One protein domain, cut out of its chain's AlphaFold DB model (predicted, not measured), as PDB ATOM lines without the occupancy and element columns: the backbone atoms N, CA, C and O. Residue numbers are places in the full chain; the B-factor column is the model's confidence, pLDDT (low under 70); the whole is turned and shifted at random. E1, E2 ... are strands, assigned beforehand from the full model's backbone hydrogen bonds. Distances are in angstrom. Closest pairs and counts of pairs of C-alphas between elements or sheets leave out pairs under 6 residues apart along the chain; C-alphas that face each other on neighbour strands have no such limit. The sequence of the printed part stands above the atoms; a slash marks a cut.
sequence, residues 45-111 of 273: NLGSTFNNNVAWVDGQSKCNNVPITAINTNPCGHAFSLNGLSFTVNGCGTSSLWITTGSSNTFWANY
ATOM      1  N   ASN A  45      -4.148 -22.183  46.341       86.12
ATOM      2  CA  ASN A  45      -4.806 -21.643  47.520       86.12
ATOM      3  C   ASN A  45      -3.768 -21.293  48.590       86.12
ATOM      4  O   ASN A  45      -2.762 -21.992  48.754       86.12
ATOM      5  N   LEU A  46      -4.044 -20.229  49.341       86.69
ATOM      6  CA  LEU A  46      -3.276 -19.810  50.510       86.69
ATOM      7  C   LEU A  46      -4.121 -19.959  51.772       86.69
ATOM      8  O   LEU A  46      -5.342 -19.853  51.737       86.69
ATOM      9  N   GLY A  47      -3.470 -20.186  52.907       86.06
ATOM     10  CA  GLY A  47      -4.158 -20.274  54.187       86.06
ATOM     11  C   GLY A  47      -3.200 -20.489  55.348       86.06
ATOM     12  O   GLY A  47      -1.987 -20.348  55.219       86.06
ATOM     13  N   SER A  48      -3.753 -20.872  56.493       88.06
ATOM     14  CA  SER A  48      -3.000 -21.111  57.727       88.06
ATOM     15  C   SER A  48      -3.330 -22.468  58.353       88.06
ATOM     16  O   SER A  48      -4.465 -22.939  58.326       88.06
ATOM     17  N   THR A  49      -2.328 -23.125  58.919       88.00
ATOM     18  CA  THR A  49      -2.471 -24.260  59.843       88.00
ATOM     19  C   THR A  49      -2.209 -23.773  61.267       88.00
ATOM     20  O   THR A  49      -1.966 -22.589  61.481       88.00
ATOM     21  N   PHE A  50      -2.214 -24.679  62.249       86.62
ATOM     22  CA  PHE A  50      -1.896 -24.322  63.635       86.62
ATOM     23  C   PHE A  50      -0.502 -23.682  63.788       86.62
ATOM     24  O   PHE A  50      -0.333 -22.791  64.611       86.62
ATOM     25  N   ASN A  51       0.476 -24.096  62.971       89.56
ATOM     26  CA  ASN A  51       1.873 -23.673  63.123       89.56
ATOM     27  C   ASN A  51       2.426 -22.859  61.952       89.56
ATOM     28  O   ASN A  51       3.451 -22.206  62.122       89.56
ATOM     29  N   ASN A  52       1.799 -22.902  60.774       91.50
ATOM     30  CA  ASN A  52       2.384 -22.361  59.548       91.50
ATOM     31  C   ASN A  52       1.352 -21.647  58.676       91.50
ATOM     32  O   ASN A  52       0.209 -22.098  58.584       91.50
ATOM     33  N   ASN A  53       1.790 -20.623  57.951       90.00
ATOM     34  CA  ASN A  53       1.143 -20.206  56.710       90.00
ATOM     35  C   ASN A  53       1.475 -21.240  55.636       90.00
ATOM     36  O   ASN A  53       2.623 -21.679  55.536       90.00
ATOM     37  N   VAL A  54       0.485 -21.656  54.858       92.12
ATOM     38  CA  VAL A  54       0.619 -22.781  53.933       92.12
ATOM     39  C   VAL A  54      -0.007 -22.479  52.576       92.12
ATOM     40  O   VAL A  54      -0.941 -21.682  52.478       92.12
ATOM     41  N   ALA A  55       0.486 -23.164  51.546       90.88
ATOM     42  CA  ALA A  55      -0.098 -23.194  50.209       90.88
ATOM     43  C   ALA A  55      -0.505 -24.623  49.829       90.88
ATOM     44  O   ALA A  55       0.116 -25.589  50.276       90.88
ATOM     45  N   TRP A  56      -1.532 -24.771  48.996       91.19
ATOM     46  CA  TRP A  56      -1.909 -26.056  48.394       91.19
ATOM     47  C   TRP A  56      -2.514 -25.850  47.001       91.19
ATOM     48  O   TRP A  56      -2.921 -24.746  46.640       91.19
ATOM     49  N   VAL A  57      -2.546 -26.915  46.201       87.31
ATOM     50  CA  VAL A  57      -3.145 -26.902  44.857       87.31
ATOM     51  C   VAL A  57      -4.666 -26.801  44.973       87.31
ATOM     52  O   VAL A  57      -5.276 -27.471  45.808       87.31
ATOM     53  N   ASP A  58      -5.294 -26.009  44.115       83.38
ATOM     54  CA  ASP A  58      -6.746 -25.927  44.042       83.38
ATOM     55  C   ASP A  58      -7.387 -27.269  43.662       83.38
ATOM     56  O   ASP A  58      -6.857 -28.033  42.855       83.38
ATOM     57  N   GLY A  59      -8.496 -27.602  44.318       82.00
ATOM     58  CA  GLY A  59      -9.101 -28.937  44.268       82.00
ATOM     59  C   GLY A  59      -8.401 -30.015  45.114       82.00
ATOM     60  O   GLY A  59      -8.926 -31.123  45.221       82.00
ATOM     61  N   GLN A  60      -7.258 -29.728  45.757       84.50
ATOM     62  CA  GLN A  60      -6.659 -30.623  46.756       84.50
ATOM     63  C   GLN A  60      -7.067 -30.249  48.185       84.50
ATOM     64  O   GLN A  60      -7.405 -29.106  48.495       84.50
ATOM     65  N   SER A  61      -7.002 -31.232  49.087       84.56
ATOM     66  CA  SER A  61      -7.201 -30.986  50.514       84.56
ATOM     67  C   SER A  61      -6.067 -30.132  51.079       84.56
ATOM     68  O   SER A  61      -4.892 -30.407  50.831       84.56
ATOM     69  N   LYS A  62      -6.417 -29.185  51.956       84.12
ATOM     70  CA  LYS A  62      -5.476 -28.407  52.775       84.12
ATOM     71  C   LYS A  62      -4.551 -29.288  53.625       84.12
ATOM     72  O   LYS A  62      -3.534 -28.806  54.103       84.12
ATOM     73  N   CYS A  63      -4.852 -30.572  53.827       88.25
ATOM     74  CA  CYS A  63      -3.929 -31.502  54.482       88.25
ATOM     75  C   CYS A  63      -2.688 -31.822  53.629       88.25
ATOM     76  O   CYS A  63      -1.649 -32.150  54.192       88.25
ATOM     77  N   ASN A  64      -2.770 -31.696  52.300       89.88
ATOM     78  CA  ASN A  64      -1.642 -31.861  51.380       89.88
ATOM     79  C   ASN A  64      -0.974 -30.509  51.082       89.88
ATOM     80  O   ASN A  64      -0.815 -30.106  49.931       89.88
ATOM     81  N   ASN A  65      -0.682 -29.759  52.143       92.62
ATOM     82  CA  ASN A  65      -0.123 -28.422  52.028       92.62
ATOM     83  C   ASN A  65       1.407 -28.419  52.048       92.62
ATOM     84  O   ASN A  65       2.050 -29.375  52.482       92.62
ATOM     85  N   VAL A  66       1.969 -27.291  51.628       93.88
ATOM     86  CA  VAL A  66       3.374 -26.942  51.832       93.88
ATOM     87  C   VAL A  66       3.479 -25.705  52.720       93.88
ATOM     88  O   VAL A  66       2.771 -24.722  52.480       93.88
ATOM     89  N   PRO A  67       4.355 -25.726  53.739       93.31
ATOM     90  CA  PRO A  67       4.596 -24.573  54.589       93.31
ATOM     91  C   PRO A  67       5.355 -23.483  53.829       93.31
ATOM     92  O   PRO A  67       6.314 -23.758  53.112       93.31
ATOM     93  N   ILE A  68       4.923 -22.239  54.022       92.81
ATOM     94  CA  ILE A  68       5.549 -21.029  53.479       92.81
ATOM     95  C   ILE A  68       6.386 -20.371  54.580       92.81
ATOM     96  O   ILE A  68       7.584 -20.152  54.425       92.81
ATOM     97  N   THR A  69       5.753 -20.100  55.723       91.50
ATOM     98  CA  THR A  69       6.378 -19.531  56.924       91.50
ATOM     99  C   THR A  69       5.702 -20.072  58.175       91.50
ATOM    100  O   THR A  69       4.609 -20.634  58.099       91.50
ATOM    101  N   ALA A  70       6.293 -19.818  59.343       91.06
ATOM    102  CA  ALA A  70       5.591 -19.985  60.608       91.06
ATOM    103  C   ALA A  70       4.350 -19.074  60.681       91.06
ATOM    104  O   ALA A  70       4.277 -18.024  60.028       91.06
ATOM    105  N   ILE A  71       3.371 -19.480  61.487       84.38
ATOM    106  CA  ILE A  71       2.203 -18.666  61.820       84.38
ATOM    107  C   ILE A  71       2.663 -17.355  62.480       84.38
ATOM    108  O   ILE A  71       3.704 -17.315  63.136       84.38
ATOM    109  N   ASN A  72       1.919 -16.265  62.273       82.75
ATOM    110  CA  ASN A  72       2.264 -14.901  62.719       82.75
ATOM    111  C   ASN A  72       3.539 -14.306  62.094       82.75
ATOM    112  O   ASN A  72       3.957 -13.213  62.467       82.75
ATOM    113  N   THR A  73       4.153 -14.995  61.132       85.56
ATOM    114  CA  THR A  73       5.221 -14.431  60.301       85.56
ATOM    115  C   THR A  73       4.613 -13.908  59.007       85.56
ATOM    116  O   THR A  73       3.674 -14.506  58.481       85.56
ATOM    117  N   ASN A  74       5.141 -12.800  58.488       86.19
ATOM    118  CA  ASN A  74       4.746 -12.283  57.183       86.19
ATOM    119  C   ASN A  74       5.114 -13.314  56.094       86.19
ATOM    120  O   ASN A  74       6.300 -13.590  55.939       86.19
ATOM    121  N   PRO A  75       4.152 -13.888  55.345       85.12
ATOM    122  CA  PRO A  75       4.464 -14.876  54.318       85.12
ATOM    123  C   PRO A  75       5.066 -14.258  53.049       85.12
ATOM    124  O   PRO A  75       5.540 -14.995  52.189       85.12
ATOM    125  N   CYS A  76       5.062 -12.931  52.897       87.19
ATOM    126  CA  CYS A  76       5.567 -12.298  51.684       87.19
ATOM    127  C   CYS A  76       7.081 -12.257  51.580       87.19
ATOM    128  O   CYS A  76       7.793 -12.126  52.570       87.19
ATOM    129  N   GLY A  77       7.563 -12.350  50.340       84.44
ATOM    130  CA  GLY A  77       8.985 -12.483  50.029       84.44
ATOM    131  C   GLY A  77       9.533 -13.884  50.307       84.44
ATOM    132  O   GLY A  77      10.662 -14.181  49.921       84.44
ATOM    133  N   HIS A  78       8.740 -14.768  50.920       87.94
ATOM    134  CA  HIS A  78       9.124 -16.153  51.131       87.94
ATOM    135  C   HIS A  78       8.802 -16.993  49.901       87.94
ATOM    136  O   HIS A  78       7.683 -16.981  49.374       87.94
ATOM    137  N   ALA A  79       9.811 -17.739  49.459       88.56
ATOM    138  CA  ALA A  79       9.658 -18.707  48.396       88.56
ATOM    139  C   ALA A  79       9.125 -20.036  48.946       88.56
ATOM    140  O   ALA A  79       9.553 -20.491  50.007       88.56
ATOM    141  N   PHE A  80       8.232 -20.681  48.202       89.75
ATOM    142  CA  PHE A  80       7.756 -22.033  48.488       89.75
ATOM    143  C   PHE A  80       7.726 -22.863  47.204       89.75
ATOM    144  O   PHE A  80       7.622 -22.321  46.104       89.75
ATOM    145  N   SER A  81       7.839 -24.185  47.337       88.69
ATOM    146  CA  SER A  81       7.838 -25.113  46.203       88.69
ATOM    147  C   SER A  81       6.578 -25.962  46.218       88.69
ATOM    148  O   SER A  81       6.277 -26.600  47.224       88.69
ATOM    149  N   LEU A  82       5.859 -26.002  45.100       86.75
ATOM    150  CA  LEU A  82       4.591 -26.713  44.965       86.75
ATOM    151  C   LEU A  82       4.555 -27.394  43.591       86.75
ATOM    152  O   LEU A  82       4.809 -26.764  42.570       86.75
ATOM    153  N   ASN A  83       4.337 -28.713  43.565       84.38
ATOM    154  CA  ASN A  83       4.458 -29.545  42.353       84.38
ATOM    155  C   ASN A  83       5.786 -29.370  41.579       84.38
ATOM    156  O   ASN A  83       5.813 -29.445  40.354       84.38
ATOM    157  N   GLY A  84       6.895 -29.126  42.286       81.50
ATOM    158  CA  GLY A  84       8.221 -28.945  41.676       81.50
ATOM    159  C   GLY A  84       8.458 -27.570  41.039       81.50
ATOM    160  O   GLY A  84       9.491 -27.374  40.403       81.50
ATOM    161  N   LEU A  85       7.534 -26.621  41.214       82.81
ATOM    162  CA  LEU A  85       7.672 -25.231  40.784       82.81
ATOM    163  C   LEU A  85       7.885 -24.316  41.992       82.81
ATOM    164  O   LEU A  85       7.267 -24.517  43.038       82.81
ATOM    165  N   SER A  86       8.732 -23.297  41.828       86.44
ATOM    166  CA  SER A  86       9.011 -22.297  42.862       86.44
ATOM    167  C   SER A  86       8.129 -21.065  42.703       86.44
ATOM    168  O   SER A  86       8.067 -20.450  41.634       86.44
ATOM    169  N   PHE A  87       7.511 -20.674  43.809       86.81
ATOM    170  CA  PHE A  87       6.576 -19.565  43.908       86.81
ATOM    171  C   PHE A  87       7.002 -18.593  45.001       86.81
ATOM    172  O   PHE A  87       7.736 -18.963  45.913       86.81
ATOM    173  N   THR A  88       6.522 -17.354  44.941       88.56
ATOM    174  CA  THR A  88       6.729 -16.348  45.991       88.56
ATOM    175  C   THR A  88       5.423 -15.627  46.284       88.56
ATOM    176  O   THR A  88       4.713 -15.222  45.362       88.56
ATOM    177  N   VAL A  89       5.096 -15.478  47.570       86.38
ATOM    178  CA  VAL A  89       3.936 -14.688  48.009       86.38
ATOM    179  C   VAL A  89       4.315 -13.207  48.022       86.38
ATOM    180  O   VAL A  89       5.382 -12.829  48.504       86.38
ATOM    181  N   ASN A  90       3.433 -12.364  47.497       82.62
ATOM    182  CA  ASN A  90       3.587 -10.916  47.389       82.62
ATOM    183  C   ASN A  90       2.297 -10.209  47.840       82.62
ATOM    184  O   ASN A  90       1.247 -10.838  47.977       82.62
ATOM    185  N   GLY A  91       2.382  -8.896  48.065       76.06
ATOM    186  CA  GLY A  91       1.218  -8.071  48.412       76.06
ATOM    187  C   GLY A  91       0.868  -8.004  49.902       76.06
ATOM    188  O   GLY A  91      -0.177  -7.476  50.257       76.06
ATOM    189  N   CYS A  92       1.718  -8.498  50.810       72.88
ATOM    190  CA  CYS A  92       1.479  -8.425  52.257       72.88
ATOM    191  C   CYS A  92       1.724  -6.995  52.750       72.88
ATOM    192  O   CYS A  92       2.833  -6.645  53.152       72.88
ATOM    193  N   GLY A  93       0.694  -6.159  52.668       58.88
ATOM    194  CA  GLY A  93       0.737  -4.748  53.063       58.88
ATOM    195  C   GLY A  93      -0.312  -3.891  52.357       58.88
ATOM    196  O   GLY A  93      -0.675  -2.831  52.856       58.88
ATOM    197  N   THR A  94      -0.839  -4.369  51.231       55.06
ATOM    198  CA  THR A  94      -1.996  -3.806  50.530       55.06
ATOM    199  C   THR A  94      -3.039  -4.910  50.355       55.06
ATOM    200  O   THR A  94      -2.751  -6.083  50.559       55.06
ATOM    201  N   SER A  95      -4.285  -4.548  50.076       55.53
ATOM    202  CA  SER A  95      -5.501  -5.360  50.267       55.53
ATOM    203  C   SER A  95      -5.613  -6.654  49.443       55.53
ATOM    204  O   SER A  95      -6.698  -7.220  49.325       55.53
ATOM    205  N   SER A  96      -4.544  -7.116  48.800       65.69
ATOM    206  CA  SER A  96      -4.574  -8.286  47.933       65.69
ATOM    207  C   SER A  96      -3.257  -9.037  48.034       65.69
ATOM    208  O   SER A  96      -2.205  -8.493  47.721       65.69
ATOM    209  N   LEU A  97      -3.323 -10.298  48.453       73.50
ATOM    210  CA  LEU A  97      -2.200 -11.219  48.339       73.50
ATOM    211  C   LEU A  97      -2.185 -11.841  46.948       73.50
ATOM    212  O   LEU A  97      -3.228 -12.206  46.405       73.50
ATOM    213  N   TRP A  98      -0.992 -11.991  46.382       75.62
ATOM    214  CA  TRP A  98      -0.803 -12.692  45.120       75.62
ATOM    215  C   TRP A  98       0.456 -13.542  45.115       75.62
ATOM    216  O   TRP A  98       1.382 -13.336  45.894       75.62
ATOM    217  N   ILE A  99       0.486 -14.518  44.215       80.06
ATOM    218  CA  ILE A  99       1.603 -15.443  44.051       80.06
ATOM    219  C   ILE A  99       2.227 -15.209  42.682       80.06
ATOM    220  O   ILE A  99       1.493 -15.153  41.694       80.06
ATOM    221  N   THR A 100       3.557 -15.128  42.635       79.56
ATOM    222  CA  THR A 100       4.349 -15.109  41.399       79.56
ATOM    223  C   THR A 100       5.181 -16.377  41.244       79.56
ATOM    224  O   THR A 100       5.511 -17.042  42.226       79.56
ATOM    225  N   THR A 101       5.526 -16.715  40.001       77.94
ATOM    226  CA  THR A 101       6.400 -17.841  39.632       77.94
ATOM    227  C   THR A 101       7.727 -17.326  39.096       77.94
ATOM    228  O   THR A 101       7.746 -16.638  38.077       77.94
ATOM    229  N   GLY A 102       8.849 -17.703  39.711       67.75
ATOM    230  CA  GLY A 102      10.173 -17.288  39.228       67.75
ATOM    231  C   GLY A 102      10.300 -15.766  39.040       67.75
ATOM    232  O   GLY A 102       9.880 -14.993  39.896       67.75
ATOM    233  N   SER A 103      10.884 -15.335  37.915       55.69
ATOM    234  CA  SER A 103      11.065 -13.918  37.557       55.69
ATOM    235  C   SER A 103       9.862 -13.288  36.843       55.69
ATOM    236  O   SER A 103       9.953 -12.137  36.413       55.69
ATOM    237  N   SER A 104       8.763 -14.022  36.642       55.78
ATOM    238  CA  SER A 104       7.584 -13.499  35.953       55.78
ATOM    239  C   SER A 104       6.548 -12.978  36.952       55.78
ATOM    240  O   SER A 104       6.173 -13.655  37.907       55.78
ATOM    241  N   ASN A 105       6.021 -11.777  36.691       57.19
ATOM    242  CA  ASN A 105       4.921 -11.145  37.438       57.19
ATOM    243  C   ASN A 105       3.554 -11.810  37.168       57.19
ATOM    244  O   ASN A 105       2.524 -11.143  37.119       57.19
ATOM    245  N   THR A 106       3.536 -13.112  36.902       59.06
ATOM    246  CA  THR A 106       2.312 -13.853  36.595       59.06
ATOM    247  C   THR A 106       1.555 -14.119  37.896       59.06
ATOM    248  O   THR A 106       2.185 -14.504  38.872       59.06
ATOM    249  N   PHE A 107       0.235 -13.906  37.918       62.53
ATOM    250  CA  PHE A 107      -0.638 -14.069  39.090       62.53
ATOM    251  C   PHE A 107      -1.271 -15.472  39.130       62.53
ATOM    252  O   PHE A 107      -1.883 -15.884  38.145       62.53
ATOM    253  N   TRP A 108      -1.156 -16.187  40.262       63.16
ATOM    254  CA  TRP A 108      -1.554 -17.609  40.375       63.16
ATOM    255  C   TRP A 108      -2.535 -17.958  41.515       63.16
ATOM    256  O   TRP A 108      -2.817 -19.139  41.721       63.16
ATOM    257  N   ALA A 109      -3.042 -16.989  42.285       56.75
ATOM    258  CA  ALA A 109      -3.732 -17.285  43.549       56.75
ATOM    259  C   ALA A 109      -5.253 -17.070  43.502       56.75
ATOM    260  O   ALA A 109      -5.715 -16.003  43.106       56.75
ATOM    261  N   ASN A 110      -6.020 -18.040  44.011       52.59
ATOM    262  CA  ASN A 110      -7.361 -17.788  44.539       52.59
ATOM    263  C   ASN A 110      -7.205 -17.556  46.047       52.59
ATOM    264  O   ASN A 110      -6.832 -18.461  46.797       52.59
ATOM    265  N   TYR A 111      -7.363 -16.310  46.484       47.78
ATOM    266  CA  TYR A 111      -7.132 -15.946  47.874       47.78
ATOM    267  C   TYR A 111      -8.434 -16.058  48.664       47.78
ATOM    268  O   TYR A 111      -9.317 -15.213  48.549       47.78
TER     269      TYR A 111
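This is residues 45 to 111 of the 273 residues of an uncharacterized protein of Psilocybe cyanescens (UniProt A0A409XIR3). Two small three-strand antiparallel sheets stand partly face to face as a sandwich with crossed strands, E1, E2 and E3 in the one and E4, E5 and E6 in the other. The sheets come together along E3 and E4, while E1 and E6 are apart; beyond E6 the last stretch folds back, bringing Tyr 111 near Asn 45. The 67 printed residues hold six named strands, E1 to E6 in chain order, and no named helix; the class is all strand, with 29 residues in named elements, under half. The whole is compact, with a radius of gyration of the C-alphas of 11.0 A and spans of 29 by 25 by 17 A.

E1, residues 45 to 48, begins at C-alpha 45 (-4.806, -21.643, 47.520). E2, residues 52 to 57, is 16.3 A long, and E3 is residues 66 to 70, 11.4 A. E4 is residues 79 to 82, E5 residues 85 to 90, 16.3 A, and E6 residues 98 to 101, ending at C-alpha 101 (6.400, -17.841, 39.632).

E1, E2 and E3 form a meander, each strand the antiparallel neighbour of the one before. N 47 and O 54 are 3.0 A apart in the hairpin E1 and E2, and N 53 and O 69 2.8 A in the hairpin E2 and E3. E4, E5 and E6 form a second meander, only just strongly twisted, with C-alphas up to 4.3 A off its best plane. N 80 and O 87 are 2.9 A apart, and N 90 and O 98 2.8 A. The strands of the two sheets stand at 45 degrees. The closest C-alphas of E3 and E4 are those of Ile 68 and Phe 80, 5.5 A.

The C-alphas farthest apart, of Phe 50 and Ser 104, are 31.2 A from each other. The printed part has no cut and no long link. Residues 93 to 96 and 102 to 111 have pLDDT under 70.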